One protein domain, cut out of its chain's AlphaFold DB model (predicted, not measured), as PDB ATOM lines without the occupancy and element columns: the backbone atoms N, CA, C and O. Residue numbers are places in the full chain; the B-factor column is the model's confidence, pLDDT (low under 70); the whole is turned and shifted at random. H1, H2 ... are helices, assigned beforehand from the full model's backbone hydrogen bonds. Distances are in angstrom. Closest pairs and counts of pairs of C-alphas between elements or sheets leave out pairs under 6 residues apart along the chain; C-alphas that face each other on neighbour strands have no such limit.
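AT A GLANCE: This is residues 33 to 100 of the 1261 residues of an uncharacterized protein of Cladophialophora bantiana CBS 173.52 (UniProt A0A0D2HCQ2). Three short helices make a triangle: H2 and H3 meet at their linked ends as a corner, and H1 is set across the open side of that corner. After H3 a long stretch without a named element, residues 77 to 100, folds back past H3 on the side away from H1, and its residues 94 to 99 stick out. The printed part has 68 residues, with three named helices in the order H1, H2, H3, no named strand, and the class all helix. It is only just loose, close to compact, with a radius of gyration of the C-alphas of 13.2 A and spans of 39 by 26 by 19 A.

HOW THE PARTS SIT: Start with H1, residues 36 to 48, and go on to H2, residues 55 to 64. They touch, H1 with residues 37 to 41 alone; the closest C-alphas, those of Arg 41 and Leu 58, are 6.2 A apart. They run the same way at a steep tilt of 49 degrees. Next comes H3, residues 66 to 76, which touches H2 only at the corner; look at Ser 62 and Phe 69, whose C-alphas are the closest, 5.3 A apart. These two run opposite ways at a steep tilt of 59 degrees. H1 and H3 are close but not clearly touching, the closest C-alphas being those of Tyr 40 and Phe 76, 7.8 A apart. In H1 and H2 every O i to N i+4 pair is within hydrogen-bond range; in H3, 6 of 7 are.

IN THESE COORDINATES: Find C-alpha 36 at (148.868, 206.903, 215.716); from there H1 runs 17.9 A to C-alpha 48. H2 begins at C-alpha 55, (147.108, 203.522, 225.741), and measures 14.1 A. H3 runs 14.8 A from C-alpha 66 to C-alpha 76 at (150.029, 197.570, 210.826).

THE WHOLE: The C-alphas of Asn 33 and Glu 99 are the two farthest apart, 40.1 A. The printed part has no cut; the link H1 to H2 is short and H2 to H3 is tight. The mean pLDDT of the printed part is 96.1, and no printed residue is under 70.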
ATOM      1  N   ASN A  33     141.736 211.166 217.205       92.56
ATOM      2  CA  ASN A  33     141.641 210.336 215.998       92.56
ATOM      3  C   ASN A  33     142.811 210.504 215.004       92.56
ATOM      4  O   ASN A  33     142.878 209.767 214.027       92.56
ATOM      5  N   GLN A  34     143.718 211.457 215.233       93.56
ATOM      6  CA  GLN A  34     144.924 211.681 214.427       93.56
ATOM      7  C   GLN A  34     146.203 211.172 215.114       93.56
ATOM      8  O   GLN A  34     147.281 211.234 214.523       93.56
ATOM      9  N   ILE A  35     146.110 210.684 216.356       96.06
ATOM     10  CA  ILE A  35     147.250 210.155 217.110       96.06
ATOM     11  C   ILE A  35     147.459 208.680 216.720       96.06
ATOM     12  O   ILE A  35     146.558 207.873 216.965       96.06
ATOM     13  N   PRO A  36     148.623 208.278 216.167       95.38
ATOM     14  CA  PRO A  36     148.868 206.903 215.716       95.38
ATOM     15  C   PRO A  36     148.603 205.818 216.766       95.38
ATOM     16  O   PRO A  36     148.075 204.763 216.422       95.38
ATOM     17  N   MET A  37     148.897 206.093 218.042       97.25
ATOM     18  CA  MET A  37     148.582 205.205 219.170       97.25
ATOM     19  C   MET A  37     147.077 204.893 219.267       97.25
ATOM     20  O   MET A  37     146.685 203.735 219.389       97.25
ATOM     21  N   ASN A  38     146.219 205.911 219.138       98.06
ATOM     22  CA  ASN A  38     144.763 205.741 219.146       98.06
ATOM     23  C   ASN A  38     144.249 205.075 217.869       98.06
ATOM     24  O   ASN A  38     143.348 204.248 217.948       98.06
ATOM     25  N   ILE A  39     144.824 205.396 216.706       98.25
ATOM     26  CA  ILE A  39     144.465 204.740 215.440       98.25
ATOM     27  C   ILE A  39     144.739 203.232 215.541       98.25
ATOM     28  O   ILE A  39     143.896 202.429 215.149       98.25
ATOM     29  N   TYR A  40     145.876 202.840 216.129       98.50
ATOM     30  CA  TYR A  40     146.177 201.431 216.378       98.50
ATOM     31  C   TYR A  40     145.255 200.811 217.440       98.50
ATOM     32  O   TYR A  40     144.761 199.705 217.237       98.50
ATOM     33  N   ARG A  41     144.932 201.532 218.524       98.38
ATOM     34  CA  ARG A  41     143.954 201.084 219.534       98.38
ATOM     35  C   ARG A  41     142.589 200.758 218.918       98.38
ATOM     36  O   ARG A  41     142.024 199.712 219.226       98.38
ATOM     37  N   GLU A  42     142.074 201.612 218.031       98.38
ATOM     38  CA  GLU A  42     140.788 201.358 217.366       98.38
ATOM     39  C   GLU A  42     140.876 200.268 216.288       98.38
ATOM     40  O   GLU A  42     139.939 199.487 216.141       98.38
ATOM     41  N   HIS A  43     142.000 200.144 215.574       98.31
ATOM     42  CA  HIS A  43     142.260 198.989 214.699       98.31
ATOM     43  C   HIS A  43     142.182 197.670 215.483       98.31
ATOM     44  O   HIS A  43     141.452 196.763 215.085       98.31
ATOM     45  N   VAL A  44     142.841 197.601 216.643       98.50
ATOM     46  CA  VAL A  44     142.809 196.440 217.545       98.50
ATOM     47  C   VAL A  44     141.396 196.181 218.086       98.50
ATOM     48  O   VAL A  44     140.933 195.040 218.042       98.50
ATOM     49  N   ASN A  45     140.672 197.215 218.532       98.38
ATOM     50  CA  ASN A  45     139.272 197.088 218.964       98.38
ATOM     51  C   ASN A  45     138.389 196.475 217.868       98.38
ATOM     52  O   ASN A  45     137.624 195.551 218.139       98.38
ATOM     53  N   ASN A  46     138.524 196.953 216.630       98.25
ATOM     54  CA  ASN A  46     137.732 196.478 215.499       98.25
ATOM     55  C   ASN A  46     138.107 195.046 215.080       98.25
ATOM     56  O   ASN A  46     137.214 194.219 214.898       98.25
ATOM     57  N   LYS A  47     139.407 194.741 214.954       98.06
ATOM     58  CA  LYS A  47     139.916 193.447 214.467       98.06
ATOM     59  C   LYS A  47     139.741 192.307 215.475       98.06
ATOM     60  O   LYS A  47     139.450 191.188 215.069       98.06
ATOM     61  N   PHE A  48     139.904 192.586 216.768       97.75
ATOM     62  CA  PHE A  48     139.839 191.585 217.843       97.75
ATOM     63  C   PHE A  48     138.561 191.689 218.700       97.75
ATOM     64  O   PHE A  48     138.446 191.015 219.720       97.75
ATOM     65  N   HIS A  49     137.600 192.528 218.297       97.44
ATOM     66  CA  HIS A  49     136.332 192.779 218.999       97.44
ATOM     67  C   HIS A  49     136.497 193.205 220.474       97.44
ATOM     68  O   HIS A  49     135.703 192.842 221.348       97.44
ATOM     69  N   LEU A  50     137.532 194.003 220.750       97.62
ATOM     70  CA  LEU A  50     137.870 194.508 222.084       97.62
ATOM     71  C   LEU A  50     137.250 195.891 222.359       97.62
ATOM     72  O   LEU A  50     136.641 196.520 221.495       97.62
ATOM     73  N   ARG A  51     137.383 196.357 223.608       97.31
ATOM     74  CA  ARG A  51     136.915 197.675 224.081       97.31
ATOM     75  C   ARG A  51     137.991 198.392 224.906       97.31
ATOM     76  O   ARG A  51     137.736 198.845 226.019       97.31
ATOM     77  N   LEU A  52     139.206 198.437 224.369       98.06
ATOM     78  CA  LEU A  52     140.364 199.124 224.944       98.06
ATOM     79  C   LEU A  52     140.114 200.637 224.919       98.06
ATOM     80  O   LEU A  52     139.827 201.188 223.852       98.06
ATOM     81  N   ARG A  53     140.212 201.310 226.071       97.25
ATOM     82  CA  ARG A  53     139.809 202.722 226.229       97.25
ATOM     83  C   ARG A  53     140.949 203.708 225.976       97.25
ATOM     84  O   ARG A  53     140.712 204.779 225.431       97.25
ATOM     85  N   ASP A  54     142.169 203.336 226.353       96.31
ATOM     86  CA  ASP A  54     143.355 204.196 226.340       96.31
ATOM     87  C   ASP A  54     144.644 203.408 226.015       96.31
ATOM     88  O   ASP A  54     144.616 202.200 225.749       96.31
ATOM     89  N   SER A  55     145.785 204.102 226.001       97.62
ATOM     90  CA  SER A  55     147.108 203.522 225.741       97.62
ATOM     91  C   SER A  55     147.537 202.481 226.790       97.62
ATOM     92  O   SER A  55     148.298 201.572 226.457       97.62
ATOM     93  N   HIS A  56     147.051 202.560 228.036       96.69
ATOM     94  CA  HIS A  56     147.381 201.594 229.090       96.69
ATOM     95  C   HIS A  56     146.576 200.297 228.940       96.69
ATOM     96  O   HIS A  56     147.145 199.216 229.087       96.69
ATOM     97  N   ASP A  57     145.291 200.373 228.576       98.06
ATOM     98  CA  ASP A  57     144.503 199.201 228.168       98.06
ATOM     99  C   ASP A  57     145.156 198.503 226.957       98.06
ATOM    100  O   ASP A  57     145.271 197.274 226.932       98.06
ATOM    101  N   LEU A  58     145.636 199.278 225.973       98.62
ATOM    102  CA  LEU A  58     146.352 198.756 224.803       98.62
ATOM    103  C   LEU A  58     147.694 198.105 225.170       98.62
ATOM    104  O   LEU A  58     147.992 197.015 224.675       98.62
ATOM    105  N   HIS A  59     148.484 198.718 226.061       98.38
ATOM    106  CA  HIS A  59     149.695 198.093 226.604       98.38
ATOM    107  C   HIS A  59     149.359 196.767 227.288       98.38
ATOM    108  O   HIS A  59     149.937 195.737 226.934       98.38
ATOM    109  N   LYS A  60     148.365 196.763 228.182       97.81
ATOM    110  CA  LYS A  60     147.922 195.567 228.902       97.81
ATOM    111  C   LYS A  60     147.515 194.444 227.949       97.81
ATOM    112  O   LYS A  60     147.925 193.305 228.168       97.81
ATOM    113  N   TRP A  61     146.764 194.737 226.885       98.56
ATOM    114  CA  TRP A  61     146.460 193.742 225.852       98.56
ATOM    115  C   TRP A  61     147.733 193.231 225.166       98.56
ATOM    116  O   TRP A  61     147.944 192.020 225.135       98.56
ATOM    117  N   SER A  62     148.623 194.132 224.726       98.50
ATOM    118  CA  SER A  62     149.853 193.777 223.997       98.50
ATOM    119  C   SER A  62     150.815 192.857 224.756       98.50
ATOM    120  O   SER A  62     151.634 192.182 224.136       98.50
ATOM    121  N   VAL A  63     150.724 192.819 226.091       97.69
ATOM    122  CA  VAL A  63     151.493 191.899 226.944       97.69
ATOM    123  C   VAL A  63     150.671 190.712 227.443       97.69
ATOM    124  O   VAL A  63     151.249 189.689 227.804       97.69
ATOM    125  N   THR A  64     149.338 190.798 227.452       97.38
ATOM    126  CA  THR A  64     148.457 189.671 227.807       97.38
ATOM    127  C   THR A  64     148.401 188.658 226.665       97.38
ATOM    128  O   THR A  64     148.644 187.477 226.907       97.38
ATOM    129  N   ASP A  65     148.182 189.129 225.433       97.06
ATOM    130  CA  ASP A  65     148.249 188.338 224.200       97.06
ATOM    131  C   ASP A  65     149.352 188.884 223.269       97.06
ATOM    132  O   ASP A  65     149.082 189.593 222.292       97.06
ATOM    133  N   PRO A  66     150.631 188.582 223.569       96.62
ATOM    134  CA  PRO A  66     151.745 189.040 222.747       96.62
ATOM    135  C   PRO A  66     151.767 188.358 221.371       96.62
ATOM    136  O   PRO A  66     152.370 188.895 220.446       96.62
ATOM    137  N   GLN A  67     151.125 187.196 221.211       96.75
ATOM    138  CA  GLN A  67     151.116 186.456 219.948       96.75
ATOM    139  C   GLN A  67     150.274 187.205 218.911       96.75
ATOM    140  O   GLN A  67     150.786 187.550 217.844       96.75
ATOM    141  N   ALA A  68     149.027 187.546 219.258       96.94
ATOM    142  CA  ALA A  68     148.160 188.348 218.402       96.94
ATOM    143  C   ALA A  68     148.732 189.754 218.157       96.94
ATOM    144  O   ALA A  68     148.735 190.226 217.019       96.94
ATOM    145  N   PHE A  69     149.266 190.399 219.203       98.38
ATOM    146  CA  PHE A  69     149.856 191.735 219.100       98.38
ATOM    147  C   PHE A  69     151.029 191.798 218.118       98.38
ATOM    148  O   PHE A  69     151.035 192.661 217.245       98.38
ATOM    149  N   TRP A  70     152.027 190.917 218.242       97.88
ATOM    150  CA  TRP A  70     153.231 191.000 217.410       97.88
ATOM    151  C   TRP A  70     152.960 190.647 215.939       97.88
ATOM    152  O   TRP A  70     153.575 191.252 215.061       97.88
ATOM    153  N   ILE A  71     152.022 189.730 215.669       96.88
ATOM    154  CA  ILE A  71     151.565 189.405 214.306       96.88
ATOM    155  C   ILE A  71     150.817 190.592 213.689       96.88
ATOM    156  O   ILE A  71     151.168 191.036 212.601       96.88
ATOM    157  N   ASP A  72     149.826 191.155 214.387       97.50
ATOM    158  CA  ASP A  72     149.049 192.291 213.875       97.50
ATOM    159  C   ASP A  72     149.904 193.548 213.664       97.50
ATOM    160  O   ASP A  72     149.760 194.258 212.664       97.50
ATOM    161  N   LEU A  73     150.845 193.793 214.579       98.00
ATOM    162  CA  LEU A  73     151.756 194.923 214.497       98.00
ATOM    163  C   LEU A  73     152.648 194.857 213.247       98.00
ATOM    164  O   LEU A  73     152.934 195.912 212.681       98.00
ATOM    165  N   TRP A  74     153.075 193.663 212.809       97.50
ATOM    166  CA  TRP A  74     153.907 193.483 211.608       97.50
ATOM    167  C   TRP A  74     153.265 194.140 210.383       97.50
ATOM    168  O   TRP A  74     153.894 194.957 209.700       97.50
ATOM    169  N   ASP A  75     151.991 193.824 210.153       94.81
ATOM    170  CA  ASP A  75     151.206 194.365 209.049       94.81
ATOM    171  C   ASP A  75     150.861 195.838 209.294       94.81
ATOM    172  O   ASP A  75     151.051 196.678 208.410       94.81
ATOM    173  N   PHE A  76     150.431 196.197 210.512       97.00
ATOM    174  CA  PHE A  76     150.029 197.570 210.826       97.00
ATOM    175  C   PHE A  76     151.171 198.585 210.666       97.00
ATOM    176  O   PHE A  76     150.941 199.715 210.221       97.00
ATOM    177  N   ILE A  77     152.415 198.229 211.009       95.88
ATOM    178  CA  ILE A  77     153.580 199.109 210.807       95.88
ATOM    179  C   ILE A  77     154.194 198.984 209.405       95.88
ATOM    180  O   ILE A  77     155.105 199.748 209.087       95.88
ATOM    181  N   GLY A  78     153.687 198.081 208.560       94.88
ATOM    182  CA  GLY A  78     154.158 197.878 207.192       94.88
ATOM    183  C   GLY A  78     155.602 197.386 207.144       94.88
ATOM    184  O   GLY A  78     156.473 198.062 206.580       94.88
ATOM    185  N   LEU A  79     155.893 196.252 207.784       96.25
ATOM    186  CA  LEU A  79     157.172 195.569 207.583       96.25
ATOM    187  C   LEU A  79     157.268 194.959 206.178       96.25
ATOM    188  O   LEU A  79     156.277 194.538 205.585       96.25
ATOM    189  N   ILE A  80     158.490 194.954 205.644       95.50
ATOM    190  CA  ILE A  80     158.828 194.421 204.323       95.50
ATOM    191  C   ILE A  80     159.753 193.207 204.513       95.50
ATOM    192  O   ILE A  80     160.786 193.353 205.174       95.50
ATOM    193  N   PRO A  81     159.446 192.033 203.933       95.75
ATOM    194  CA  PRO A  81     158.183 191.675 203.280       95.75
ATOM    195  C   PRO A  81     157.005 191.583 204.272       95.75
ATOM    196  O   PRO A  81     157.194 191.572 205.489       95.75
ATOM    197  N   THR A  82     155.787 191.471 203.738       95.25
ATOM    198  CA  THR A  82     154.596 191.061 204.504       95.25
ATOM    199  C   THR A  82     154.819 189.700 205.165       95.25
ATOM    200  O   THR A  82     155.553 188.866 204.621       95.25
ATOM    201  N   LEU A  83     154.182 189.452 206.312       95.19
ATOM    202  CA  LEU A  83     154.357 188.196 207.037       95.19
ATOM    203  C   LEU A  83     153.852 187.006 206.185       95.19
ATOM    204  O   LEU A  83     152.766 187.097 205.606       95.19
ATOM    205  N   PRO A  84     154.608 185.896 206.063       94.00
ATOM    206  CA  PRO A  84     154.158 184.728 205.308       94.00
ATOM    207  C   PRO A  84     152.834 184.137 205.837       94.00
ATOM    208  O   PRO A  84     152.713 183.910 207.046       94.00
ATOM    209  N   PRO A  85     151.859 183.820 204.958       84.44
ATOM    210  CA  PRO A  85     150.619 183.165 205.363       84.44
ATOM    211  C   PRO A  85     150.928 181.745 205.861       84.44
ATOM    212  O   PRO A  85     151.316 180.877 205.083       84.44
ATOM    213  N   GLY A  86     150.788 181.537 207.172       86.50
ATOM    214  CA  GLY A  86     151.181 180.309 207.876       86.50
ATOM    215  C   GLY A  86     151.959 180.557 209.173       86.50
ATOM    216  O   GLY A  86     152.075 179.650 209.994       86.50
ATOM    217  N   ILE A  87     152.455 181.779 209.411       93.06
ATOM    218  CA  ILE A  87     153.035 182.156 210.710       93.06
ATOM    219  C   ILE A  87     151.909 182.574 211.663       93.06
ATOM    220  O   ILE A  87     151.521 183.736 211.738       93.06
ATOM    221  N   GLU A  88     151.376 181.594 212.392       90.25
ATOM    222  CA  GLU A  88     150.281 181.770 213.362       90.25
ATOM    223  C   GLU A  88     150.752 182.192 214.765       90.25
ATOM    224  O   GLU A  88     149.936 182.509 215.631       90.25
ATOM    225  N   ARG A  89     152.067 182.177 215.025       93.31
ATOM    226  CA  ARG A  89     152.671 182.562 216.311       93.31
ATOM    227  C   ARG A  89     153.877 183.467 216.094       93.31
ATOM    228  O   ARG A  89     154.706 183.213 215.226       93.31
ATOM    229  N   ALA A  90     153.991 184.494 216.928       95.88
ATOM    230  CA  ALA A  90     155.131 185.399 216.950       95.88
ATOM    231  C   ALA A  90     156.385 184.748 217.555       95.88
ATOM    232  O   ALA A  90     157.483 185.118 217.166       95.88
ATOM    233  N   TYR A  91     156.238 183.799 218.484       96.56
ATOM    234  CA  TYR A  91     157.321 182.968 219.037       96.56
ATOM    235  C   TYR A  91     156.735 181.722 219.720       96.56
ATOM    236  O   TYR A  91     155.554 181.711 220.076       96.56
ATOM    237  N   ASN A  92     157.535 180.677 219.954       95.31
ATOM    238  CA  ASN A  92     157.083 179.500 220.702       95.31
ATOM    239  C   ASN A  92     156.952 179.813 222.215       95.31
ATOM    240  O   ASN A  92     157.973 180.023 222.869       95.31
ATOM    241  N   PRO A  93     155.738 179.808 222.812       93.19
ATOM    242  CA  PRO A  93     155.549 180.152 224.224       93.19
ATOM    243  C   PRO A  93     156.039 179.076 225.207       93.19
ATOM    244  O   PRO A  93     156.036 179.328 226.406       93.19
ATOM    245  N   ALA A  94     156.432 177.890 224.727       94.88
ATOM    246  CA  ALA A  94     157.027 176.844 225.562       94.88
ATOM    247  C   ALA A  94     158.524 177.072 225.853       94.88
ATOM    248  O   ALA A  94     159.066 176.420 226.738       94.88
ATOM    249  N   ILE A  95     159.184 177.975 225.117       95.31
ATOM    250  CA  ILE A  95     160.594 178.332 225.315       95.31
ATOM    251  C   ILE A  95     160.667 179.526 226.274       95.31
ATOM    252  O   ILE A  95     159.964 180.526 226.096       95.31
ATOM    253  N   SER A  96     161.516 179.428 227.297       93.50
ATOM    254  CA  SER A  96     161.650 180.461 228.329       93.50
ATOM    255  C   SER A  96     162.299 181.741 227.785       93.50
ATOM    256  O   SER A  96     163.171 181.683 226.922       93.50
ATOM    257  N   ILE A  97     161.982 182.911 228.361       95.44
ATOM    258  CA  ILE A  97     162.718 184.160 228.075       95.44
ATOM    259  C   ILE A  97     164.232 184.005 228.311       95.44
ATOM    260  O   ILE A  97     165.026 184.543 227.545       95.44
ATOM    261  N   SER A  98     164.636 183.205 229.302       94.25
ATOM    262  CA  SER A  98     166.047 182.912 229.602       94.25
ATOM    263  C   SER A  98     166.764 182.077 228.532       94.25
ATOM    264  O   SER A  98     167.984 181.938 228.587       94.25
ATOM    265  N   GLU A  99     166.017 181.510 227.583       93.62
ATOM    266  CA  GLU A  99     166.506 180.713 226.451       93.62
ATOM    267  C   GLU A  99     166.427 181.480 225.119       93.62
ATOM    268  O   GLU A  99     166.817 180.945 224.087       93.62
ATOM    269  N   VAL A 100     165.978 182.745 225.145       93.44
ATOM    270  CA  VAL A 100     165.943 183.670 223.994       93.44
ATOM    271  C   VAL A 100     165.142 183.086 222.812       93.44
ATOM    272  O   VAL A 100     165.709 182.733 221.775       93.44
TER     273      VAL A 100